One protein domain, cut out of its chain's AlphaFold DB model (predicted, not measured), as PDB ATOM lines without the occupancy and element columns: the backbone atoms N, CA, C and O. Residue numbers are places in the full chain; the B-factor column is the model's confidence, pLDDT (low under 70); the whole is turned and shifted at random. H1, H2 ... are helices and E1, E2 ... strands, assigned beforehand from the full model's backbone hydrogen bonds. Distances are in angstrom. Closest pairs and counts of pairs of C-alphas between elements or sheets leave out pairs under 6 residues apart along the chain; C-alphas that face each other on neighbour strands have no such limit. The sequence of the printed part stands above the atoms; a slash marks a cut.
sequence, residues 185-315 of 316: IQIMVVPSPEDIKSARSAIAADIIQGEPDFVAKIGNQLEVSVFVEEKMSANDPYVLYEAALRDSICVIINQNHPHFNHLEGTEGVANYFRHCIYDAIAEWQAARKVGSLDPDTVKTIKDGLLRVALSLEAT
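Overview. This is residues 185 to 315 of the 316 residues of an uncharacterized protein of Mesorhizobium sp. ORS 3359 (UniProt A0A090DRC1). A twisted four-stranded sheet is the middle layer of three, with the long helix H2 slanting over one face and the shorter helix H1 crossing the other towards the E3 edge. H3 folds back steeply across H2 on the side away from the sheet, while residues 185 to 196 and 310 to 315 stick out at the two ends. The printed part has 131 residues, with three named helices and four named strands in the order H1 E1 E2 E3 E4 H2 H3. The mixed sheet runs E1 E2 E4 E3, and the class is mixed, helices and strands. The whole is compact, with a radius of gyration of the C-alphas of 15.4 A, and spans 45 by 38 by 36 A.

Along the chain. Start with the sheet: E1 is residues 214 to 218, 12.9 A long, and E2 is residues 222 to 229, 22.1 A. E3 is residues 239 to 245, 18.7 A, and E4 is residues 248 to 254, 19.9 A. Find C-alpha 265 at (137.666, 143.994, 97.578); from there H2 runs 36.1 A to residue 289. H1, residues 193 to 207, begins with C-alpha 193 at (168.749, 130.441, 107.803) and is 21.4 A long. H3, residues 295 to 313, runs 28.5 A and ends with C-alpha 313 at (140.304, 134.257, 80.513).

Arrangement. Look first at the parallel inner strands E2 and E4, where N 227 and O 251 are 2.8 A apart, within hydrogen-bond range. E1 and E2 form an antiparallel hairpin, with N 216 and O 224 at 2.8 A. E3 and E4 form the other, with N 250 and O 242 at 2.8 A. H2 is on the sheet at a height of 9.5 A, over E2, E4 and E3, and runs slantwise to the strands, at 39 degrees to E3 on the local plane; its closest C-alphas to E4 are those of Ile 277 and Val 251, 6.5 A. On the opposite face H1, at a height of 8.8 A, runs across the strands at 82 degrees to E3 on the local plane; the C-alphas of Arg 200 and Leu 240 are the closest to E3, 6.7 A. It lies over E3 and only just over E4, on which 3 of its C-alphas fall. H3 is not on the sheet, but touches residues 278 to 286 of H2, opposite ways at a steep tilt of 50 degrees; the closest C-alphas are those of Ala 282 and Val 298, 5.3 A. H1 is apart from H2 and H3. In H2 every O i to N i+4 pair is within hydrogen-bond range; in H1 9 of 11 are, in H3 12 of 15.

Size, cuts and confidence. The C-alphas farthest apart are those of Ile 187 and Thr 315, 48.7 A. The printed part has no cut and no long link. Mean pLDDT of the printed part is 87.7; look for values under 70 at residues 244, 291 and 309 to 315.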
ATOM      1  N   ILE A 185     164.647 148.852 107.264       90.81
ATOM      2  CA  ILE A 185     165.803 148.321 106.520       90.81
ATOM      3  C   ILE A 185     167.093 148.371 107.353       90.81
ATOM      4  O   ILE A 185     167.901 147.446 107.292       90.81
ATOM      5  N   GLN A 186     167.315 149.447 108.110       90.94
ATOM      6  CA  GLN A 186     168.564 149.639 108.855       90.94
ATOM      7  C   GLN A 186     168.637 148.807 110.137       90.94
ATOM      8  O   GLN A 186     169.729 148.404 110.540       90.94
ATOM      9  N   ILE A 187     167.498 148.588 110.796       89.44
ATOM     10  CA  ILE A 187     167.437 147.936 112.108       89.44
ATOM     11  C   ILE A 187     167.163 146.435 111.971       89.44
ATOM     12  O   ILE A 187     167.485 145.681 112.890       89.44
ATOM     13  N   MET A 188     166.594 145.976 110.850       85.75
ATOM     14  CA  MET A 188     166.232 144.570 110.678       85.75
ATOM     15  C   MET A 188     167.447 143.650 110.832       85.75
ATOM     16  O   MET A 188     168.348 143.596 109.995       85.75
ATOM     17  N   VAL A 189     167.423 142.861 111.903       85.94
ATOM     18  CA  VAL A 189     168.353 141.755 112.109       85.94
ATOM     19  C   VAL A 189     167.771 140.539 111.405       85.94
ATOM     20  O   VAL A 189     166.736 140.017 111.814       85.94
ATOM     21  N   VAL A 190     168.433 140.091 110.341       86.69
ATOM     22  CA  VAL A 190     168.050 138.864 109.634       86.69
ATOM     23  C   VAL A 190     168.509 137.662 110.473       86.69
ATOM     24  O   VAL A 190     169.715 137.531 110.702       86.69
ATOM     25  N   PRO A 191     167.594 136.794 110.950       89.94
ATOM     26  CA  PRO A 191     167.974 135.599 111.700       89.94
ATOM     27  C   PRO A 191     168.763 134.616 110.827       89.94
ATOM     28  O   PRO A 191     168.769 134.722 109.598       89.94
ATOM     29  N   SER A 192     169.422 133.634 111.447       93.12
ATOM     30  CA  SER A 192     170.142 132.624 110.671       93.12
ATOM     31  C   SER A 192     169.168 131.809 109.798       93.12
ATOM     32  O   SER A 192     168.010 131.618 110.180       93.12
ATOM     33  N   PRO A 193     169.603 131.290 108.635       89.81
ATOM     34  CA  PRO A 193     168.749 130.441 107.803       89.81
ATOM     35  C   PRO A 193     168.174 129.228 108.550       89.81
ATOM     36  O   PRO A 193     167.054 128.806 108.265       89.81
ATOM     37  N   GLU A 194     168.919 128.684 109.516       91.19
ATOM     38  CA  GLU A 194     168.471 127.575 110.363       91.19
ATOM     39  C   GLU A 194     167.361 128.004 111.325       91.19
ATOM     40  O   GLU A 194     166.347 127.311 111.415       91.19
ATOM     41  N   ASP A 195     167.494 129.168 111.967       91.25
ATOM     42  CA  ASP A 195     166.463 129.710 112.860       91.25
ATOM     43  C   ASP A 195     165.177 130.027 112.093       91.25
ATOM     44  O   ASP A 195     164.086 129.659 112.530       91.25
ATOM     45  N   ILE A 196     165.302 130.648 110.911       89.25
ATOM     46  CA  ILE A 196     164.162 130.928 110.026       89.25
ATOM     47  C   ILE A 196     163.461 129.620 109.665       89.25
ATOM     48  O   ILE A 196     162.241 129.513 109.790       89.25
ATOM     49  N   LYS A 197     164.217 128.608 109.231       89.06
ATOM     50  CA  LYS A 197     163.651 127.314 108.846       89.06
ATOM     51  C   LYS A 197     162.968 126.625 110.026       89.06
ATOM     52  O   LYS A 197     161.857 126.126 109.864       89.06
ATOM     53  N   SER A 198     163.606 126.613 111.194       89.88
ATOM     54  CA  SER A 198     163.083 125.989 112.411       89.88
ATOM     55  C   SER A 198     161.762 126.627 112.850       89.88
ATOM     56  O   SER A 198     160.764 125.925 113.012       89.88
ATOM     57  N   ALA A 199     161.716 127.962 112.934       89.88
ATOM     58  CA  ALA A 199     160.509 128.698 113.303       89.88
ATOM     59  C   ALA A 199     159.360 128.459 112.311       89.88
ATOM     60  O   ALA A 199     158.237 128.171 112.721       89.88
ATOM     61  N   ARG A 200     159.647 128.512 111.003       91.75
ATOM     62  CA  ARG A 200     158.642 128.257 109.958       91.75
ATOM     63  C   ARG A 200     158.089 126.835 110.015       91.75
ATOM     64  O   ARG A 200     156.874 126.671 109.976       91.75
ATOM     65  N   SER A 201     158.965 125.839 110.155       90.69
ATOM     66  CA  SER A 201     158.563 124.423 110.209       90.69
ATOM     67  C   SER A 201     157.704 124.133 111.444       90.69
ATOM     68  O   SER A 201     156.759 123.356 111.373       90.69
ATOM     69  N   ALA A 202     157.999 124.772 112.584       91.38
ATOM     70  CA  ALA A 202     157.220 124.603 113.809       91.38
ATOM     71  C   ALA A 202     155.780 125.122 113.666       91.38
ATOM     72  O   ALA A 202     154.851 124.452 114.110       91.38
ATOM     73  N   ILE A 203     155.596 126.280 113.023       92.25
ATOM     74  CA  ILE A 203     154.264 126.847 112.759       92.25
ATOM     75  C   ILE A 203     153.506 125.971 111.752       92.25
ATOM     76  O   ILE A 203     152.350 125.617 111.970       92.25
ATOM     77  N   ALA A 204     154.167 125.581 110.661       92.38
ATOM     78  CA  ALA A 204     153.546 124.798 109.600       92.38
ATOM     79  C   ALA A 204     153.137 123.385 110.052       92.38
ATOM     80  O   ALA A 204     152.091 122.892 109.632       92.38
ATOM     81  N   ALA A 205     153.914 122.742 110.929       91.06
ATOM     82  CA  ALA A 205     153.645 121.381 111.392       91.06
ATOM     83  C   ALA A 205     152.318 121.228 112.155       91.06
ATOM     84  O   ALA A 205     151.741 120.141 112.131       91.06
ATOM     85  N   ASP A 206     151.843 122.276 112.832       88.94
ATOM     86  CA  ASP A 206     150.531 122.280 113.497       88.94
ATOM     87  C   ASP A 206     149.402 122.451 112.470       88.94
ATOM     88  O   ASP A 206     148.458 121.666 112.427       88.94
ATOM     89  N   ILE A 207     149.563 123.414 111.562       92.19
ATOM     90  CA  ILE A 207     148.557 123.789 110.560       92.19
ATOM     91  C   ILE A 207     148.317 122.665 109.543       92.19
ATOM     92  O   ILE A 207     147.175 122.333 109.239       92.19
ATOM     93  N   ILE A 208     149.382 122.018 109.057       90.81
ATOM     94  CA  ILE A 208     149.296 120.962 108.031       90.81
ATOM     95  C   ILE A 208     148.581 119.697 108.553       90.81
ATOM     96  O   ILE A 208     148.180 118.849 107.758       90.81
ATOM     97  N   GLN A 209     148.382 119.554 109.869       89.50
ATOM     98  CA  GLN A 209     147.548 118.478 110.429       89.50
ATOM     99  C   GLN A 209     146.047 118.711 110.203       89.50
ATOM    100  O   GLN A 209     145.265 117.765 110.312       89.50
ATOM    101  N   GLY A 210     145.646 119.954 109.925       89.38
ATOM    102  CA  GLY A 210     144.280 120.328 109.587       89.38
ATOM    103  C   GLY A 210     143.895 119.987 108.146       89.38
ATOM    104  O   GLY A 210     144.679 119.447 107.364       89.38
ATOM    105  N   GLU A 211     142.653 120.320 107.788       92.19
ATOM    106  CA  GLU A 211     142.183 120.223 106.405       92.19
ATOM    107  C   GLU A 211     142.540 121.503 105.634       92.19
ATOM    108  O   GLU A 211     142.299 122.595 106.145       92.19
ATOM    109  N   PRO A 212     143.092 121.395 104.413       95.00
ATOM    110  CA  PRO A 212     143.335 122.559 103.570       95.00
ATOM    111  C   PRO A 212     142.019 123.168 103.077       95.00
ATOM    112  O   PRO A 212     141.093 122.436 102.718       95.00
ATOM    113  N   ASP A 213     141.970 124.495 102.942       96.31
ATOM    114  CA  ASP A 213     140.840 125.212 102.338       96.31
ATOM    115  C   ASP A 213     140.569 124.749 100.909       96.31
ATOM    116  O   ASP A 213     139.419 124.634 100.479       96.31
ATOM    117  N   PHE A 214     141.633 124.459 100.155       95.56
ATOM    118  CA  PHE A 214     141.516 123.726  98.904       95.56
ATOM    119  C   PHE A 214     142.797 122.983  98.529       95.56
ATOM    120  O   PHE A 214     143.910 123.338  98.921       95.56
ATOM    121  N   VAL A 215     142.623 121.971  97.678       94.56
ATOM    122  CA  VAL A 215     143.716 121.231  97.044       94.56
ATOM    123  C   VAL A 215     143.598 121.361  95.532       94.56
ATOM    124  O   VAL A 215     142.567 121.030  94.945       94.56
ATOM    125  N   ALA A 216     144.667 121.820  94.887       94.31
ATOM    126  CA  ALA A 216     144.762 121.935  93.439       94.31
ATOM    127  C   ALA A 216     145.782 120.937  92.879       94.31
ATOM    128  O   ALA A 216     146.950 120.927  93.269       94.31
ATOM    129  N   LYS A 217     145.355 120.119  91.911       93.00
ATOM    130  CA  LYS A 217     146.235 119.204  91.171       93.00
ATOM    131  C   LYS A 217     146.644 119.831  89.848       93.00
ATOM    132  O   LYS A 217     145.824 119.987  88.944       93.00
ATOM    133  N   ILE A 218     147.920 120.178  89.726       89.31
ATOM    134  CA  ILE A 218     148.506 120.713  88.498       89.31
ATOM    135  C   ILE A 218     149.008 119.528  87.672       89.31
ATOM    136  O   ILE A 218     150.157 119.091  87.785       89.31
ATOM    137  N   GLY A 219     148.089 118.977  86.875       85.06
ATOM    138  CA  GLY A 219     148.320 117.750  86.120       85.06
ATOM    139  C   GLY A 219     148.715 116.589  87.038       85.06
ATOM    140  O   GLY A 219     148.119 116.391  88.093       85.06
ATOM    141  N   ASN A 220     149.745 115.846  86.636       84.56
ATOM    142  CA  ASN A 220     150.329 114.748  87.419       84.56
ATOM    143  C   ASN A 220     151.663 115.153  88.072       84.56
ATOM    144  O   ASN A 220     152.415 114.290  88.516       84.56
ATOM    145  N   GLN A 221     152.011 116.443  88.038       84.50
ATOM    146  CA  GLN A 221     153.346 116.929  88.387       84.50
ATOM    147  C   GLN A 221     153.422 117.550  89.781       84.50
ATOM    148  O   GLN A 221     154.494 117.526  90.386       84.50
ATOM    149  N   LEU A 222     152.331 118.159  90.250       91.69
ATOM    150  CA  LEU A 222     152.314 118.871  91.520       91.69
ATOM    151  C   LEU A 222     150.912 118.903  92.128       91.69
ATOM    152  O   LEU A 222     149.939 119.235  91.452       91.69
ATOM    153  N   GLU A 223     150.840 118.622  93.420       94.50
ATOM    154  CA  GLU A 223     149.684 118.897  94.265       94.50
ATOM    155  C   GLU A 223     149.974 120.119  95.147       94.50
ATOM    156  O   GLU A 223     151.022 120.193  95.788       94.50
ATOM    157  N   VAL A 224     149.067 121.094  95.144       95.62
ATOM    158  CA  VAL A 224     149.168 122.324  95.935       95.62
ATOM    159  C   VAL A 224     148.029 122.337  96.942       95.62
ATOM    160  O   VAL A 224     146.870 122.470  96.552       95.62
ATOM    161  N   SER A 225     148.363 122.215  98.221       96.12
ATOM    162  CA  SER A 225     147.417 122.348  99.331       96.12
ATOM    163  C   SER A 225     147.513 123.758  99.894       96.12
ATOM    164  O   SER A 225     148.608 124.205 100.237       96.12
ATOM    165  N   VAL A 226     146.393 124.473  99.965       96.75
ATOM    166  CA  VAL A 226     146.357 125.860 100.441       96.75
ATOM    167  C   VAL A 226     145.581 125.941 101.746       96.75
ATOM    168  O   VAL A 226     144.489 125.391 101.840       96.75
ATOM    169  N   PHE A 227     146.162 126.643 102.714       96.62
ATOM    170  CA  PHE A 227     145.611 126.926 104.034       96.62
ATOM    171  C   PHE A 227     145.557 128.447 104.223       96.62
ATOM    172  O   PHE A 227     146.556 129.137 104.002       96.62
ATOM    173  N   VAL A 228     144.410 128.979 104.616       95.94
ATOM    174  CA  VAL A 228     144.170 130.384 104.941       95.94
ATOM    175  C   VAL A 228     143.839 130.441 106.425       95.94
ATOM    176  O   VAL A 228     142.744 130.103 106.856       95.94
ATOM    177  N   GLU A 229     144.826 130.832 107.227       94.44
ATOM    178  CA  GLU A 229     144.784 130.620 108.669       94.44
ATOM    179  C   GLU A 229     144.534 131.909 109.445       94.44
ATOM    180  O   GLU A 229     145.341 132.844 109.445       94.44
ATOM    181  N   GLU A 230     143.422 131.923 110.179       91.38
ATOM    182  CA  GLU A 230     143.014 133.025 111.062       91.38
ATOM    183  C   GLU A 230     143.700 132.982 112.432       91.38
ATOM    184  O   GLU A 230     143.801 134.001 113.114       91.38
ATOM    185  N   LYS A 231     144.164 131.802 112.861       89.31
ATOM    186  CA  LYS A 231     144.718 131.588 114.210       89.31
ATOM    187  C   LYS A 231     146.202 131.919 114.328       89.31
ATOM    188  O   LYS A 231     146.724 131.946 115.443       89.31
ATOM    189  N   MET A 232     146.872 132.160 113.205       93.69
ATOM    190  CA  MET A 232     148.256 132.616 113.200       93.69
ATOM    191  C   MET A 232     148.378 133.968 113.916       93.69
ATOM    192  O   MET A 232     147.459 134.792 113.938       93.69
ATOM    193  N   SER A 233     149.528 134.209 114.534       93.88
ATOM    194  CA  SER A 233     149.828 135.493 115.158       93.88
ATOM    195  C   SER A 233     149.978 136.578 114.093       93.88
ATOM    196  O   SER A 233     150.521 136.339 113.018       93.88
ATOM    197  N   ALA A 234     149.601 137.818 114.412       93.81
ATOM    198  CA  ALA A 234     149.871 138.973 113.550       93.81
ATOM    199  C   ALA A 234     151.379 139.205 113.303       93.81
ATOM    200  O   ALA A 234     151.748 139.871 112.338       93.81
ATOM    201  N   ASN A 235     152.241 138.652 114.167       91.81
ATOM    202  CA  ASN A 235     153.701 138.700 114.031       91.81
ATOM    203  C   ASN A 235     154.288 137.471 113.318       91.81
ATOM    204  O   ASN A 235     155.490 137.450 113.051       91.81
ATOM    205  N   ASP A 236     153.478 136.444 113.040       93.81
ATOM    206  CA  ASP A 236     153.929 135.314 112.229       93.81
ATOM    207  C   ASP A 236     154.098 135.756 110.768       93.81
ATOM    208  O   ASP A 236     153.458 136.718 110.325       93.81
ATOM    209  N   PRO A 237     154.935 135.055 109.980       94.56
ATOM    210  CA  PRO A 237     155.129 135.386 108.576       94.56
ATOM    211  C   PRO A 237     153.807 135.468 107.806       94.56
ATOM    212  O   PRO A 237     152.910 134.652 108.004       94.56
ATOM    213  N   TYR A 238     153.716 136.428 106.883       95.62
ATOM    214  CA  TYR A 238     152.525 136.619 106.047       95.62
ATOM    215  C   TYR A 238     152.192 135.382 105.189       95.62
ATOM    216  O   TYR A 238     151.028 135.132 104.879       95.62
ATOM    217  N   VAL A 239     153.222 134.610 104.818       96.31
ATOM    218  CA  VAL A 239     153.108 133.339 104.103       96.31
ATOM    219  C   VAL A 239     154.202 132.361 104.541       96.31
ATOM    220  O   VAL A 239     155.368 132.728 104.764       96.31
ATOM    221  N   LEU A 240     153.834 131.088 104.615       93.62
ATOM    222  CA  LEU A 240     154.739 129.952 104.721       93.62
ATOM    223  C   LEU A 240     154.506 129.039 103.522       93.62
ATOM    224  O   LEU A 240     153.376 128.876 103.064       93.62
ATOM    225  N   TYR A 241     155.570 128.416 103.034       90.06
ATOM    226  CA  TYR A 241     155.436 127.295 102.123       90.06
ATOM    227  C   TYR A 241     156.325 126.155 102.600       90.06
ATOM    228  O   TYR A 241     157.443 126.375 103.070       90.06
ATOM    229  N   GLU A 242     155.824 124.935 102.470       84.31
ATOM    230  CA  GLU A 242     156.546 123.734 102.865       84.31
ATOM    231  C   GLU A 242     156.383 122.661 101.793       84.31
ATOM    232  O   GLU A 242     155.274 122.313 101.387       84.31
ATOM    233  N   ALA A 243     157.505 122.142 101.302       76.62
ATOM    234  CA  ALA A 243     157.495 121.018 100.378       76.62
ATOM    235  C   ALA A 243     157.380 119.724 101.192       76.62
ATOM    236  O   ALA A 243     158.391 119.170 101.627       76.62
ATOM    237  N   ALA A 244     156.149 119.259 101.413       66.88
ATOM    238  CA  ALA A 244     155.883 118.039 102.173       66.88
ATOM    239  C   ALA A 244     156.446 116.790 101.468       66.88
ATOM    240  O   ALA A 244     156.989 115.889 102.105       66.88
ATOM    241  N   LEU A 245     156.342 116.741 100.136       75.19
ATOM    242  CA  LEU A 245     156.867 115.666  99.293       75.19
ATOM    243  C   LEU A 245     157.508 116.246  98.032       75.19
ATOM    244  O   LEU A 245     157.376 117.426  97.715       75.19
ATOM    245  N   ARG A 246     158.167 115.382  97.251       79.69
ATOM    246  CA  ARG A 246     158.755 115.775  95.964       79.69
ATOM    247  C   ARG A 246     157.740 116.477  95.059       79.69
ATOM    248  O   ARG A 246     158.091 117.475  94.437       79.69
ATOM    249  N   ASP A 247     156.512 115.965  95.015       87.56
ATOM    250  CA  ASP A 247     155.444 116.389  94.105       87.56
ATOM    251  C   ASP A 247     154.268 117.062  94.847       87.56
ATOM    252  O   ASP A 247     153.159 117.116  94.325       87.56
ATOM    253  N   SER A 248     154.500 117.572  96.063       90.44
ATOM    254  CA  SER A 248     153.476 118.260  96.860       90.44
ATOM    255  C   SER A 248     154.054 119.464  97.598       90.44
ATOM    256  O   SER A 248     155.151 119.386  98.159       90.44
ATOM    257  N   ILE A 249     153.303 120.566  97.601       93.56
ATOM    258  CA  ILE A 249     153.592 121.757  98.397       93.56
ATOM    259  C   ILE A 249     152.369 122.167  99.216       93.56
ATOM    260  O   ILE A 249     151.236 122.099  98.739       93.56
ATOM    261  N   CYS A 250     152.622 122.650 100.426       94.56
ATOM    262  CA  CYS A 250     151.644 123.322 101.266       94.56
ATOM    263  C   CYS A 250     151.929 124.824 101.245       94.56
ATOM    264  O   CYS A 250     153.074 125.226 101.449       94.56
ATOM    265  N   VAL A 251     150.908 125.644 101.008       96.75
ATOM    266  CA  VAL A 251     150.973 127.109 101.083       96.75
ATOM    267  C   VAL A 251     150.059 127.556 102.211       96.75
ATOM    268  O   VAL A 251     148.861 127.302 102.161       96.75
ATOM    269  N   ILE A 252     150.618 128.216 103.218       97.12
ATOM    270  CA  ILE A 252     149.890 128.688 104.394       97.12
ATOM    271  C   ILE A 252     149.921 130.211 104.380       97.12
ATOM    272  O   ILE A 252     150.997 130.811 104.388       97.12
ATOM    273  N   ILE A 253     148.751 130.834 104.345       97.25
ATOM    274  CA  ILE A 253     148.575 132.280 104.250       97.25
ATOM    275  C   ILE A 253     148.018 132.788 105.579       97.25
ATOM    276  O   ILE A 253     146.957 132.352 106.016       97.25
ATOM    277  N   ASN A 254     148.725 133.724 106.211       96.38
ATOM    278  CA  ASN A 254     148.327 134.296 107.494       96.38
ATOM    279  C   ASN A 254     147.263 135.384 107.294       96.38
ATOM    280  O   ASN A 254     147.584 136.506 106.889       96.38
ATOM    281  N   GLN A 255     146.007 135.071 107.610       94.12
ATOM    282  CA  GLN A 255     144.893 136.015 107.498       94.12
ATOM    283  C   GLN A 255     144.955 137.116 108.571       94.12
ATOM    284  O   GLN A 255     144.441 138.212 108.371       94.12
ATOM    285  N   ASN A 256     145.622 136.854 109.696       94.62
ATOM    286  CA  ASN A 256     145.757 137.798 110.804       94.62
ATOM    287  C   ASN A 256     146.946 138.768 110.637       94.62
ATOM    288  O   ASN A 256     147.136 139.676 111.450       94.62
ATOM    289  N   HIS A 257     147.764 138.603 109.592       96.25
ATOM    290  CA  HIS A 257     148.873 139.514 109.320       96.25
ATOM    291  C   HIS A 257     148.342 140.935 109.033       96.25
ATOM    292  O   HIS A 257     147.424 141.083 108.221       96.25
ATOM    293  N   PRO A 258     148.930 142.010 109.604       92.94
ATOM    294  CA  PRO A 258     148.403 143.368 109.469       92.94
ATOM    295  C   PRO A 258     148.152 143.799 108.024       92.94
ATOM    296  O   PRO A 258     147.130 144.411 107.744       92.94
ATOM    297  N   HIS A 259     149.034 143.434 107.088       92.94
ATOM    298  CA  HIS A 259     148.854 143.752 105.666       92.94
ATOM    299  C   HIS A 259     147.589 143.121 105.060       92.94
ATOM    300  O   HIS A 259     146.931 143.762 104.247       92.94
ATOM    301  N   PHE A 260     147.216 141.901 105.464       91.06
ATOM    302  CA  PHE A 260     146.025 141.231 104.934       91.06
ATOM    303  C   PHE A 260     144.747 142.011 105.270       91.06
ATOM    304  O   PHE A 260     143.888 142.199 104.414       91.06
ATOM    305  N   ASN A 261     144.676 142.566 106.482       83.81
ATOM    306  CA  ASN A 261     143.534 143.350 106.957       83.81
ATOM    307  C   ASN A 261     143.352 144.704 106.245       83.81
ATOM    308  O   ASN A 261     142.310 145.333 106.403       83.81
ATOM    309  N   HIS A 262     144.347 145.158 105.477       85.19
ATOM    310  CA  HIS A 262     144.262 146.381 104.671       85.19
ATOM    311  C   HIS A 262     143.889 146.100 103.207       85.19
ATOM    312  O   HIS A 262     143.779 147.035 102.415       85.19
ATOM    313  N   LEU A 263     143.713 144.830 102.822       84.38
ATOM    314  CA  LEU A 263     143.278 144.480 101.474       84.38
ATOM    315  C   LEU A 263     141.792 144.800 101.301       84.38
ATOM    316  O   LEU A 263     140.950 144.371 102.087       84.38
ATOM    317  N   GLU A 264     141.464 145.508 100.224       77.50
ATOM    318  CA  GLU A 264     140.086 145.855  99.886       77.50
ATOM    319  C   GLU A 264     139.601 145.096  98.642       77.50
ATOM    320  O   GLU A 264     140.292 144.991  97.626       77.50
ATOM    321  N   GLY A 265     138.360 144.611  98.707       75.31
ATOM    322  CA  GLY A 265     137.666 143.994  97.578       75.31
ATOM    323  C   GLY A 265     138.142 142.583  97.213       75.31
ATOM    324  O   GLY A 265     139.237 142.135  97.550       75.31
ATOM    325  N   THR A 266     137.295 141.862  96.475       74.19
ATOM    326  CA  THR A 266     137.563 140.471  96.068       74.19
ATOM    327  C   THR A 266     138.783 140.352  95.155       74.19
ATOM    328  O   THR A 266     139.534 139.389  95.271       74.19
ATOM    329  N   GLU A 267     139.019 141.341  94.289       76.56
ATOM    330  CA  GLU A 267     140.175 141.365  93.381       76.56
ATOM    331  C   GLU A 267     141.501 141.564  94.124       76.56
ATOM    332  O   GLU A 267     142.489 140.906  93.798       76.56
ATOM    333  N   GLY A 268     141.531 142.427  95.148       80.12
ATOM    334  CA  GLY A 268     142.723 142.649  95.969       80.12
ATOM    335  C   GLY A 268     143.132 141.382  96.718       80.12
ATOM    336  O   GLY A 268     144.290 140.967  96.655       80.12
ATOM    337  N   VAL A 269     142.157 140.712  97.341       85.88
ATOM    338  CA  VAL A 269     142.364 139.432  98.038       85.88
ATOM    339  C   VAL A 269     142.792 138.330  97.065       85.88
ATOM    340  O   VAL A 269     143.786 137.644  97.305       85.88
ATOM    341  N   ALA A 270     142.103 138.187  95.928       86.31
ATOM    342  CA  ALA A 270     142.449 137.187  94.920       86.31
ATOM    343  C   ALA A 270     143.860 137.404  94.353       86.31
ATOM    344  O   ALA A 270     144.604 136.440  94.165       86.31
ATOM    345  N   ASN A 271     144.261 138.657  94.107       89.75
ATOM    346  CA  ASN A 271     145.599 138.957  93.611       89.75
ATOM    347  C   ASN A 271     146.683 138.699  94.671       89.75
ATOM    348  O   ASN A 271     147.748 138.178  94.342       89.75
ATOM    349  N   TYR A 272     146.403 138.988  95.945       94.50
ATOM    350  CA  TYR A 272     147.294 138.646  97.053       94.50
ATOM    351  C   TYR A 272     147.521 137.129  97.158       94.50
ATOM    352  O   TYR A 272     148.670 136.679  97.166       94.50
ATOM    353  N   PHE A 273     146.449 136.327  97.137       94.69
ATOM    354  CA  PHE A 273     146.552 134.862  97.123       94.69
ATOM    355  C   PHE A 273     147.297 134.349  95.889       94.69
ATOM    356  O   PHE A 273     148.182 133.502  96.016       94.69
ATOM    357  N   ARG A 274     147.001 134.897  94.703       94.56
ATOM    358  CA  ARG A 274     147.687 134.547  93.451       94.56
ATOM    359  C   ARG A 274     149.195 134.724  93.581       94.56
ATOM    360  O   ARG A 274     149.939 133.809  93.235       94.56
ATOM    361  N   HIS A 275     149.649 135.871  94.084       95.12
ATOM    362  CA  HIS A 275     151.075 136.121  94.257       95.12
ATOM    363  C   HIS A 275     151.704 135.175  95.286       95.12
ATOM    364  O   HIS A 275     152.705 134.552  94.942       95.12
ATOM    365  N   CYS A 276     151.086 134.976  96.457       96.06
ATOM    366  CA  CYS A 276     151.584 134.047  97.480       96.06
ATOM    367  C   CYS A 276     151.740 132.612  96.947       96.06
ATOM    368  O   CYS A 276     152.782 131.981  97.118       96.06
ATOM    369  N   ILE A 277     150.716 132.099  96.259       95.50
ATOM    370  CA  ILE A 277     150.712 130.734  95.721       95.50
ATOM    371  C   ILE A 277     151.726 130.601  94.578       95.50
ATOM    372  O   ILE A 277     152.452 129.610  94.502       95.50
ATOM    373  N   TYR A 278     151.804 131.588  93.680       95.44
ATOM    374  CA  TYR A 278     152.716 131.515  92.537       95.44
ATOM    375  C   TYR A 278     154.177 131.676  92.953       95.44
ATOM    376  O   TYR A 278     155.029 131.049  92.329       95.44
ATOM    377  N   ASP A 279     154.467 132.446  94.006       94.19
ATOM    378  CA  ASP A 279     155.801 132.486  94.616       94.19
ATOM    379  C   ASP A 279     156.196 131.106  95.152       94.19
ATOM    380  O   ASP A 279     157.235 130.577  94.761       94.19
ATOM    381  N   ALA A 280     155.323 130.451  95.925       93.31
ATOM    382  CA  ALA A 280     155.589 129.111  96.450       93.31
ATOM    383  C   ALA A 280     155.841 128.070  95.339       93.31
ATOM    384  O   ALA A 280     156.795 127.290  95.409       93.31
ATOM    385  N   ILE A 281     155.026 128.076  94.275       93.25
ATOM    386  CA  ILE A 281     155.216 127.184  93.120       93.25
ATOM    387  C   ILE A 281     156.529 127.507  92.391       93.25
ATOM    388  O   ILE A 281     157.247 126.587  91.983       93.25
ATOM    389  N   ALA A 282     156.852 128.791  92.213       92.56
ATOM    390  CA  ALA A 282     158.057 129.218  91.514       92.56
ATOM    391  C   ALA A 282     159.331 128.843  92.278       92.56
ATOM    392  O   ALA A 282     160.260 128.299  91.679       92.56
ATOM    393  N   GLU A 283     159.355 129.056  93.593       91.12
ATOM    394  CA  GLU A 283     160.469 128.680  94.468       91.12
ATOM    395  C   GLU A 283     160.667 127.158  94.502       91.12
ATOM    396  O   GLU A 283     161.783 126.669  94.296       91.12
ATOM    397  N   TRP A 284     159.584 126.383  94.640       90.50
ATOM    398  CA  TRP A 284     159.638 124.920  94.557       90.50
ATOM    399  C   TRP A 284     160.175 124.435  93.204       90.50
ATOM    400  O   TRP A 284     161.028 123.542  93.134       90.50
ATOM    401  N   GLN A 285     159.705 125.031  92.107       89.25
ATOM    402  CA  GLN A 285     160.128 124.624  90.773       89.25
ATOM    403  C   GLN A 285     161.591 125.007  90.503       89.25
ATOM    404  O   GLN A 285     162.307 124.210  89.890       89.25
ATOM    405  N   ALA A 286     162.050 126.172  90.973       88.06
ATOM    406  CA  ALA A 286     163.446 126.600  90.879       88.06
ATOM    407  C   ALA A 286     164.371 125.629  91.629       88.06
ATOM    408  O   ALA A 286     165.314 125.089  91.038       88.06
ATOM    409  N   ALA A 287     164.027 125.305  92.882       85.31
ATOM    410  CA  ALA A 287     164.762 124.344  93.697       85.31
ATOM    411  C   ALA A 287     164.864 122.964  93.022       85.31
ATOM    412  O   ALA A 287     165.919 122.333  93.057       85.31
ATOM    413  N   ARG A 288     163.799 122.503  92.350       82.25
ATOM    414  CA  ARG A 288     163.793 121.207  91.646       82.25
ATOM    415  C   ARG A 288     164.534 121.198  90.312       82.25
ATOM    416  O   ARG A 288     165.162 120.191  89.995       82.25
ATOM    417  N   LYS A 289     164.373 122.234  89.482       75.12
ATOM    418  CA  LYS A 289     164.873 122.233  88.093       75.12
ATOM    419  C   LYS A 289     166.330 122.659  87.984       75.12
ATOM    420  O   LYS A 289     167.041 122.124  87.140       75.12
ATOM    421  N   VAL A 290     166.744 123.631  88.792       71.25
ATOM    422  CA  VAL A 290     168.062 124.272  88.670       71.25
ATOM    423  C   VAL A 290     168.966 123.908  89.849       71.25
ATOM    424  O   VAL A 290     170.185 123.937  89.720       71.25
ATOM    425  N   GLY A 291     168.388 123.497  90.984       68.25
ATOM    426  CA  GLY A 291     169.146 123.154  92.191       68.25
ATOM    427  C   GLY A 291     169.702 124.375  92.931       68.25
ATOM    428  O   GLY A 291     170.398 124.215  93.931       68.25
ATOM    429  N   SER A 292     169.383 125.586  92.467       72.19
ATOM    430  CA  SER A 292     169.681 126.853  93.126       72.19
ATOM    431  C   SER A 292     168.443 127.753  93.132       72.19
ATOM    432  O   SER A 292     167.668 127.787  92.174       72.19
ATOM    433  N   LEU A 293     168.257 128.488  94.229       78.12
ATOM    434  CA  LEU A 293     167.241 129.536  94.361       78.12
ATOM    435  C   LEU A 293     167.821 130.864  93.870       78.12
ATOM    436  O   LEU A 293     167.991 131.815  94.629       78.12
ATOM    437  N   ASP A 294     168.198 130.895  92.596       87.12
ATOM    438  CA  ASP A 294     168.593 132.139  91.951       87.12
ATOM    439  C   ASP A 294     167.356 133.057  91.788       87.12
ATOM    440  O   ASP A 294     166.328 132.602  91.268       87.12
ATOM    441  N   PRO A 295     167.412 134.333  92.222       87.81
ATOM    442  CA  PRO A 295     166.252 135.222  92.189       87.81
ATOM    443  C   PRO A 295     165.635 135.399  90.799       87.81
ATOM    444  O   PRO A 295     164.414 135.507  90.678       87.81
ATOM    445  N   ASP A 296     166.445 135.426  89.741       90.75
ATOM    446  CA  ASP A 296     165.946 135.642  88.382       90.75
ATOM    447  C   ASP A 296     165.321 134.371  87.803       90.75
ATOM    448  O   ASP A 296     164.338 134.442  87.061       90.75
ATOM    449  N   THR A 297     165.797 133.202  88.232       89.31
ATOM    450  CA  THR A 297     165.145 131.916  87.959       89.31
ATOM    451  C   THR A 297     163.733 131.872  88.548       89.31
ATOM    452  O   THR A 297     162.783 131.539  87.835       89.31
ATOM    453  N   VAL A 298     163.564 132.262  89.819       91.94
ATOM    454  CA  VAL A 298     162.244 132.296  90.478       91.94
ATOM    455  C   VAL A 298     161.306 133.274  89.763       91.94
ATOM    456  O   VAL A 298     160.183 132.907  89.413       91.94
ATOM    457  N   LYS A 299     161.774 134.490  89.449       92.81
ATOM    458  CA  LYS A 299     160.982 135.492  88.708       92.81
ATOM    459  C   LYS A 299     160.577 135.006  87.314       92.81
ATOM    460  O   LYS A 299     159.436 135.214  86.915       92.81
ATOM    461  N   THR A 300     161.481 134.342  86.592       92.12
ATOM    462  CA  THR A 300     161.210 133.806  85.246       92.12
ATOM    463  C   THR A 300     160.124 132.735  85.286       92.12
ATOM    464  O   THR A 300     159.226 132.717  84.446       92.12
ATOM    465  N   ILE A 301     160.169 131.849  86.284       91.75
ATOM    466  CA  ILE A 301     159.129 130.835  86.472       91.75
ATOM    467  C   ILE A 301     157.790 131.498  86.822       91.75
ATOM    468  O   ILE A 301     156.767 131.168  86.219       91.75
ATOM    469  N   LYS A 302     157.796 132.457  87.756       93.94
ATOM    470  CA  LYS A 302     156.591 133.191  88.164       93.94
ATOM    471  C   LYS A 302     155.955 133.964  87.004       93.94
ATOM    472  O   LYS A 302     154.732 133.951  86.892       93.94
ATOM    473  N   ASP A 303     156.747 134.587  86.126       92.81
ATOM    474  CA  ASP A 303     156.252 135.243  84.902       92.81
ATOM    475  C   ASP A 303     155.433 134.268  84.045       92.81
ATOM    476  O   ASP A 303     154.312 134.580  83.642       92.81
ATOM    477  N   GLY A 304     155.941 133.046  83.853       92.31
ATOM    478  CA  GLY A 304     155.218 131.987  83.153       92.31
ATOM    479  C   GLY A 304     153.873 131.645  83.804       92.31
ATOM    480  O   GLY A 304     152.873 131.517  83.100       92.31
ATOM    481  N   LEU A 305     153.824 131.550  85.137       92.12
ATOM    482  CA  LEU A 305     152.590 131.268  85.886       92.12
ATOM    483  C   LEU A 305     151.566 132.408  85.774       92.12
ATOM    484  O   LEU A 305     150.385 132.150  85.550       92.12
ATOM    485  N   LEU A 306     152.003 133.668  85.863       90.69
ATOM    486  CA  LEU A 306     151.119 134.838  85.749       90.69
ATOM    487  C   LEU A 306     150.449 134.944  84.371       90.69
ATOM    488  O   LEU A 306     149.325 135.436  84.269       90.69
ATOM    489  N   ARG A 307     151.083 134.420  83.316       88.31
ATOM    490  CA  ARG A 307     150.488 134.344  81.971       88.31
ATOM    491  C   ARG A 307     149.395 133.281  81.847       88.31
ATOM    492  O   ARG A 307     148.555 133.395  80.957       88.31
ATOM    493  N   VAL A 308     149.365 132.273  82.725       83.44
ATOM    494  CA  VAL A 308     148.338 131.214  82.688       83.44
ATOM    495  C   VAL A 308     146.951 131.798  82.949       83.44
ATOM    496  O   VAL A 308     146.021 131.487  82.208       83.44
ATOM    497  N   ALA A 309     146.819 132.697  83.930       62.81
ATOM    498  CA  ALA A 309     145.552 133.373  84.220       62.81
ATOM    499  C   ALA A 309     144.999 134.109  82.982       62.81
ATOM    500  O   ALA A 309     143.831 133.950  82.641       62.81
ATOM    501  N   LEU A 310     145.873 134.793  82.232       62.38
ATOM    502  CA  LEU A 310     145.510 135.488  80.991       62.38
ATOM    503  C   LEU A 310     145.039 134.527  79.887       62.38
ATOM    504  O   LEU A 310     144.166 134.866  79.092       62.38
ATOM    505  N   SER A 311     145.613 133.322  79.820       65.94
ATOM    506  CA  SER A 311     145.231 132.313  78.821       65.94
ATOM    507  C   SER A 311     143.885 131.639  79.116       65.94
ATOM    508  O   SER A 311     143.156 131.291  78.186       65.94
ATOM    509  N   LEU A 312     143.527 131.493  80.396       58.12
ATOM    510  CA  LEU A 312     142.239 130.934  80.815       58.12
ATOM    511  C   LEU A 312     141.093 131.904  80.510       58.12
ATOM    512  O   LEU A 312     140.094 131.492  79.928       58.12
ATOM    513  N   GLU A 313     141.282 133.195  80.797       46.28
ATOM    514  CA  GLU A 313     140.304 134.257  80.513       46.28
ATOM    515  C   GLU A 313     140.070 134.498  79.011       46.28
ATOM    516  O   GLU A 313     139.035 135.035  78.623       46.28
ATOM    517  N   ALA A 314     141.014 134.106  78.150       42.91
ATOM    518  CA  ALA A 314     140.869 134.191  76.695       42.91
ATOM    519  C   ALA A 314     140.052 133.034  76.088       42.91
ATOM    520  O   ALA A 314     139.649 133.119  74.927       42.91
ATOM    521  N   THR A 315     139.841 131.950  76.843       38.56
ATOM    522  CA  THR A 315     139.180 130.719  76.370       38.56
ATOM    523  C   THR A 315     137.721 130.609  76.847       38.56
ATOM    524  O   THR A 315     136.974 129.769  76.347       38.56
TER     525      THR A 315